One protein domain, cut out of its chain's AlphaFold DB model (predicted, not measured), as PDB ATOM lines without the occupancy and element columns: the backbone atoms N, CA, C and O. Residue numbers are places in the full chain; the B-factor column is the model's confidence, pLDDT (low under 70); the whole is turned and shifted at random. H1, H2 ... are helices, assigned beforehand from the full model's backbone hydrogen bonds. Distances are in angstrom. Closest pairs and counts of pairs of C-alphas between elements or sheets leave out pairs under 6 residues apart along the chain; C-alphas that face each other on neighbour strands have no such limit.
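What this domain is: This is residues 29 to 77 of the 82 residues of an uncharacterized protein of Pseudomonas indica (UniProt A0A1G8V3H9). The longest helix, H2, runs along one side of the domain, and H1 and H3 both pack across the same side of it, H1 toward its first half and H3 toward its second. The centres of the three helices make a triangle, and the two links pass round opposite ends of H2, one from H1 and one on to H3. The printed part has 49 residues with three named helices, in the order H1, H2, H3, and no named strand; the class is all helix. The whole is compact, with a radius of gyration of the C-alphas of 10.2 A, and spans 28 by 19 by 17 A.

How they stand to each other: H2, residues 45 to 56, touches H1, residues 29 to 38, with its residues 47 to 52 alone. The closest C-alphas of the two, those of Val 32 and Arg 48, are 6.2 A apart. Their lines stand at a steep tilt of 69 degrees, only just short of about perpendicular, and they run opposite ways. H2 touches H3, residues 66 to 76, with its residues 51 to 55 alone; the closest C-alphas, those of His 54 and Leu 73, are 6.9 A apart. These two are only just about perpendicular, at 71 degrees. H1 and H3 are close but not clearly touching, with the closest C-alphas, those of Tyr 35 and Asn 70, 7.7 A apart, and they run the same way at a steep tilt of 63 degrees. In H1, H2 and H3 every O i to N i+4 pair is within hydrogen-bond range.

Where its parts are: H2 measures 16.1 A from C-alpha 45 at (11.667, 2.110, 19.490) to C-alpha 56. H1 measures 14.1 A and begins at C-alpha 29, at (1.000, 2.182, 17.589). H3 measures 15.4 A and ends at C-alpha 76, at (6.468, 17.695, 26.923).

The domain as a whole: The two C-alphas farthest apart, those of Ala 42 and Lys 61, are 28.8 A apart. The printed part has no cut, and both links are short, with 6 residues from H1 to H2 and 9 from H2 to H3. The mean pLDDT of the printed part is 77.7, and residues 59 to 64 are under 70.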
ATOM      1  N   LYS A  29      -0.104   2.275  18.538       72.19
ATOM      2  CA  LYS A  29       1.000   2.182  17.589       72.19
ATOM      3  C   LYS A  29       0.825   3.115  16.389       72.19
ATOM      4  O   LYS A  29       1.766   3.832  16.056       72.19
ATOM      5  N   GLN A  30      -0.348   3.123  15.753       76.75
ATOM      6  CA  GLN A  30      -0.620   3.984  14.599       76.75
ATOM      7  C   GLN A  30      -0.581   5.465  14.977       76.75
ATOM      8  O   GLN A  30      -0.040   6.276  14.221       76.75
ATOM      9  N   PHE A  31      -1.102   5.821  16.156       79.38
ATOM     10  CA  PHE A  31      -1.025   7.191  16.657       79.38
ATOM     11  C   PHE A  31       0.432   7.632  16.856       79.38
ATOM     12  O   PHE A  31       0.823   8.677  16.339       79.38
ATOM     13  N   VAL A  32       1.241   6.831  17.557       81.00
ATOM     14  CA  VAL A  32       2.649   7.147  17.856       81.00
ATOM     15  C   VAL A  32       3.467   7.301  16.573       81.00
ATOM     16  O   VAL A  32       4.217   8.263  16.426       81.00
ATOM     17  N   ASP A  33       3.301   6.377  15.627       83.75
ATOM     18  CA  ASP A  33       4.020   6.403  14.352       83.75
ATOM     19  C   ASP A  33       3.648   7.646  13.527       83.75
ATOM     20  O   ASP A  33       4.510   8.363  13.013       83.75
ATOM     21  N   THR A  34       2.359   7.991  13.511       83.94
ATOM     22  CA  THR A  34       1.862   9.202  12.849       83.94
ATOM     23  C   THR A  34       2.326  10.475  13.548       83.94
ATOM     24  O   THR A  34       2.646  11.456  12.878       83.94
ATOM     25  N   TYR A  35       2.370  10.490  14.883       84.56
ATOM     26  CA  TYR A  35       2.848  11.621  15.676       84.56
ATOM     27  C   TYR A  35       4.309  11.934  15.354       84.56
ATOM     28  O   TYR A  35       4.641  13.095  15.108       84.56
ATOM     29  N   LEU A  36       5.154  10.900  15.333       84.56
ATOM     30  CA  LEU A  36       6.574  11.009  15.013       84.56
ATOM     31  C   LEU A  36       6.770  11.439  13.559       84.56
ATOM     32  O   LEU A  36       7.422  12.448  13.316       84.56
ATOM     33  N   THR A  37       6.116  10.762  12.613       84.50
ATOM     34  CA  THR A  37       6.221  11.078  11.180       84.50
ATOM     35  C   THR A  37       5.805  12.517  10.878       84.50
ATOM     36  O   THR A  37       6.524  13.235  10.187       84.50
ATOM     37  N   ARG A  38       4.681  12.990  11.439       83.94
ATOM     38  CA  ARG A  38       4.209  14.373  11.230       83.94
ATOM     39  C   ARG A  38       5.170  15.437  11.753       83.94
ATOM     40  O   ARG A  38       5.108  16.569  11.290       83.94
ATOM     41  N   ARG A  39       6.018  15.093  12.719       82.94
ATOM     42  CA  ARG A  39       6.964  16.014  13.362       82.94
ATOM     43  C   ARG A  39       8.411  15.790  12.909       82.94
ATOM     44  O   ARG A  39       9.326  16.334  13.515       82.94
ATOM     45  N   GLY A  40       8.625  14.976  11.870       82.25
ATOM     46  CA  GLY A  40       9.963  14.632  11.375       82.25
ATOM     47  C   GLY A  40      10.780  13.770  12.344       82.25
ATOM     48  O   GLY A  40      11.997  13.684  12.222       82.25
ATOM     49  N   GLY A  41      10.131  13.143  13.326       78.25
ATOM     50  CA  GLY A  41      10.768  12.262  14.293       78.25
ATOM     51  C   GLY A  41      11.064  10.887  13.699       78.25
ATOM     52  O   GLY A  41      10.234  10.296  13.010       78.25
ATOM     53  N   ALA A  42      12.236  10.339  14.018       80.19
ATOM     54  CA  ALA A  42      12.593   8.991  13.598       80.19
ATOM     55  C   ALA A  42      11.680   7.943  14.262       80.19
ATOM     56  O   ALA A  42      11.442   7.986  15.472       80.19
ATOM     57  N   LEU A  43      11.224   6.966  13.477       81.81
ATOM     58  CA  LEU A  43      10.366   5.856  13.902       81.81
ATOM     59  C   LEU A  43      11.148   4.766  14.655       81.81
ATOM     60  O   LEU A  43      11.117   3.585  14.303       81.81
ATOM     61  N   THR A  44      11.886   5.173  15.684       81.56
ATOM     62  CA  THR A  44      12.705   4.293  16.524       81.56
ATOM     63  C   THR A  44      11.929   3.837  17.751       81.56
ATOM     64  O   THR A  44      11.085   4.560  18.281       81.56
ATOM     65  N   ASP A  45      12.246   2.648  18.255       76.62
ATOM     66  CA  ASP A  45      11.667   2.110  19.490       76.62
ATOM     67  C   ASP A  45      11.869   3.048  20.686       76.62
ATOM     68  O   ASP A  45      10.968   3.198  21.506       76.62
ATOM     69  N   ALA A  46      13.011   3.739  20.752       79.25
ATOM     70  CA  ALA A  46      13.284   4.735  21.784       79.25
ATOM     71  C   ALA A  46      12.264   5.885  21.744       79.25
ATOM     72  O   ALA A  46      11.640   6.190  22.761       79.25
ATOM     73  N   ASN A  47      12.033   6.471  20.565       79.62
ATOM     74  CA  ASN A  47      11.065   7.552  20.396       79.62
ATOM     75  C   ASN A  47       9.639   7.071  20.667       79.62
ATOM     76  O   ASN A  47       8.886   7.738  21.372       79.62
ATOM     77  N   ARG A  48       9.279   5.878  20.178       80.81
ATOM     78  CA  ARG A  48       7.962   5.283  20.433       80.81
ATOM     79  C   ARG A  48       7.718   5.063  21.928       80.81
ATOM     80  O   ARG A  48       6.656   5.423  22.428       80.81
ATOM     81  N   ASN A  49       8.704   4.532  22.649       78.75
ATOM     82  CA  ASN A  49       8.596   4.267  24.083       78.75
ATOM     83  C   ASN A  49       8.487   5.564  24.905       78.75
ATOM     84  O   ASN A  49       7.690   5.633  25.837       78.75
ATOM     85  N   ILE A  50       9.213   6.624  24.524       82.00
ATOM     86  CA  ILE A  50       9.070   7.955  25.143       82.00
ATOM     87  C   ILE A  50       7.623   8.440  25.014       82.00
ATOM     88  O   ILE A  50       6.999   8.789  26.016       82.00
ATOM     89  N   ILE A  51       7.065   8.400  23.802       80.38
ATOM     90  CA  ILE A  51       5.694   8.849  23.531       80.38
ATOM     91  C   ILE A  51       4.691   8.035  24.361       80.38
ATOM     92  O   ILE A  51       3.896   8.612  25.097       80.38
ATOM     93  N   ILE A  52       4.784   6.702  24.329       76.69
ATOM     94  CA  ILE A  52       3.904   5.804  25.094       76.69
ATOM     95  C   ILE A  52       3.998   6.076  26.601       76.69
ATOM     96  O   ILE A  52       2.978   6.116  27.289       76.69
ATOM     97  N   LYS A  53       5.201   6.312  27.131       80.19
ATOM     98  CA  LYS A  53       5.406   6.645  28.547       80.19
ATOM     99  C   LYS A  53       4.694   7.941  28.940       80.19
ATOM    100  O   LYS A  53       4.086   7.996  30.007       80.19
ATOM    101  N   HIS A  54       4.732   8.964  28.089       80.06
ATOM    102  CA  HIS A  54       4.003  10.208  28.337       80.06
ATOM    103  C   HIS A  54       2.491  10.023  28.209       80.06
ATOM    104  O   HIS A  54       1.748  10.513  29.052       80.06
ATOM    105  N   MET A  55       2.039   9.220  27.246       75.94
ATOM    106  CA  MET A  55       0.624   8.868  27.101       75.94
ATOM    107  C   MET A  55       0.088   8.106  28.321       75.94
ATOM    108  O   MET A  55      -1.018   8.382  28.771       75.94
ATOM    109  N   LYS A  56       0.885   7.214  28.927       72.62
ATOM    110  CA  LYS A  56       0.554   6.545  30.205       72.62
ATOM    111  C   LYS A  56       0.413   7.506  31.372       72.62
ATOM    112  O   LYS A  56      -0.352   7.241  32.295       72.62
ATOM    113  N   SER A  57       1.206   8.570  31.360       74.50
ATOM    114  CA  SER A  57       1.181   9.592  32.398       74.50
ATOM    115  C   SER A  57       0.062  10.609  32.185       74.50
ATOM    116  O   SER A  57      -0.117  11.478  33.040       74.50
ATOM    117  N   TYR A  58      -0.676  10.525  31.074       73.75
ATOM    118  CA  TYR A  58      -1.765  11.440  30.783       73.75
ATOM    119  C   TYR A  58      -2.939  11.180  31.740       73.75
ATOM    120  O   TYR A  58      -3.511  10.089  31.728       73.75
ATOM    121  N   PRO A  59      -3.338  12.161  32.570       67.88
ATOM    122  CA  PRO A  59      -4.412  11.985  33.548       67.88
ATOM    123  C   PRO A  59      -5.818  12.055  32.928       67.88
ATOM    124  O   PRO A  59      -6.813  12.000  33.653       67.88
ATOM    125  N   GLY A  60      -5.928  12.228  31.605       63.72
ATOM    126  CA  GLY A  60      -7.211  12.344  30.921       63.72
ATOM    127  C   GLY A  60      -8.023  11.053  30.985       63.72
ATOM    128  O   GLY A  60      -7.503   9.955  30.800       63.72
ATOM    129  N   LYS A  61      -9.329  11.187  31.231       59.22
ATOM    130  CA  LYS A  61     -10.270  10.067  31.138       59.22
ATOM    131  C   LYS A  61     -10.617   9.810  29.672       59.22
ATOM    132  O   LYS A  61     -10.789  10.755  28.908       59.22
ATOM    133  N   ALA A  62     -10.747   8.537  29.302       57.72
ATOM    134  CA  ALA A  62     -11.263   8.154  27.992       57.72
ATOM    135  C   ALA A  62     -12.659   8.778  27.753       57.72
ATOM    136  O   ALA A  62     -13.451   8.833  28.699       57.72
ATOM    137  N   PRO A  63     -12.986   9.220  26.521       64.31
ATOM    138  CA  PRO A  63     -12.180   9.165  25.298       64.31
ATOM    139  C   PRO A  63     -11.111  10.271  25.234       64.31
ATOM    140  O   PRO A  63     -11.405  11.459  25.362       64.31
ATOM    141  N   ILE A  64      -9.856   9.875  25.003       67.44
ATOM    142  CA  ILE A  64      -8.736  10.807  24.839       67.44
ATOM    143  C   ILE A  64      -8.742  11.317  23.397       67.44
ATOM    144  O   ILE A  64      -8.415  10.570  22.477       67.44
ATOM    145  N   LYS A  65      -9.078  12.595  23.201       72.31
ATOM    146  CA  LYS A  65      -9.038  13.223  21.875       72.31
ATOM    147  C   LYS A  65      -7.606  13.293  21.349       72.31
ATOM    148  O   LYS A  65      -6.679  13.619  22.093       72.31
ATOM    149  N   ARG A  66      -7.442  13.089  20.036       75.06
ATOM    150  CA  ARG A  66      -6.156  13.268  19.340       75.06
ATOM    151  C   ARG A  66      -5.502  14.606  19.639       75.06
ATOM    152  O   ARG A  66      -4.288  14.666  19.791       75.06
ATOM    153  N   ASP A  67      -6.306  15.661  19.611       76.12
ATOM    154  CA  ASP A  67      -5.834  17.037  19.696       76.12
ATOM    155  C   ASP A  67      -5.284  17.344  21.093       76.12
ATOM    156  O   ASP A  67      -4.142  17.773  21.214       76.12
ATOM    157  N   ASP A  68      -6.024  16.960  22.138       77.75
ATOM    158  CA  ASP A  68      -5.568  17.022  23.530       77.75
ATOM    159  C   ASP A  68      -4.283  16.214  23.751       77.75
ATOM    160  O   ASP A  68      -3.334  16.694  24.372       77.75
ATOM    161  N   LEU A  69      -4.217  14.994  23.206       77.44
ATOM    162  CA  LEU A  69      -3.032  14.151  23.334       77.44
ATOM    163  C   LEU A  69      -1.837  14.729  22.572       77.44
ATOM    164  O   LEU A  69      -0.718  14.714  23.077       77.44
ATOM    165  N   ASN A  70      -2.068  15.267  21.373       81.19
ATOM    166  CA  ASN A  70      -1.057  15.984  20.609       81.19
ATOM    167  C   ASN A  70      -0.535  17.178  21.403       81.19
ATOM    168  O   ASN A  70       0.674  17.307  21.503       81.19
ATOM    169  N   ALA A  71      -1.411  18.015  21.961       82.81
ATOM    170  CA  ALA A  71      -1.027  19.194  22.731       82.81
ATOM    171  C   ALA A  71      -0.254  18.817  24.002       82.81
ATOM    172  O   ALA A  71       0.758  19.438  24.317       82.81
ATOM    173  N   HIS A  72      -0.683  17.763  24.701       82.75
ATOM    174  CA  HIS A  72       0.027  17.242  25.865       82.75
ATOM    175  C   HIS A  72       1.429  16.749  25.499       82.75
ATOM    176  O   HIS A  72       2.406  17.086  26.163       82.75
ATOM    177  N   LEU A  73       1.539  15.973  24.420       82.38
ATOM    178  CA  LEU A  73       2.821  15.466  23.953       82.38
ATOM    179  C   LEU A  73       3.712  16.577  23.400       82.38
ATOM    180  O   LEU A  73       4.906  16.523  23.636       82.38
ATOM    181  N   ASP A  74       3.166  17.588  22.729       83.50
ATOM    182  CA  ASP A  74       3.927  18.725  22.197       83.50
ATOM    183  C   ASP A  74       4.474  19.611  23.326       83.50
ATOM    184  O   ASP A  74       5.608  20.082  23.270       83.50
ATOM    185  N   ASN A  75       3.704  19.752  24.411       82.38
ATOM    186  CA  ASN A  75       4.130  20.464  25.614       82.38
ATOM    187  C   ASN A  75       5.324  19.794  26.313       82.38
ATOM    188  O   ASN A  75       6.134  20.479  26.932       82.38
ATOM    189  N   ILE A  76       5.435  18.466  26.219       81.06
ATOM    190  CA  ILE A  76       6.468  17.695  26.923       81.06
ATOM    191  C   ILE A  76       7.632  17.315  26.003       81.06
ATOM    192  O   ILE A  76       8.791  17.301  26.417       81.06
ATOM    193  N   ILE A  77       7.328  16.972  24.756       78.62
ATOM    194  CA  ILE A  77       8.251  16.412  23.779       78.62
ATOM    195  C   ILE A  77       8.414  17.418  22.653       78.62
ATOM    196  O   ILE A  77       7.618  17.484  21.717       78.62
TER     197      ILE A  77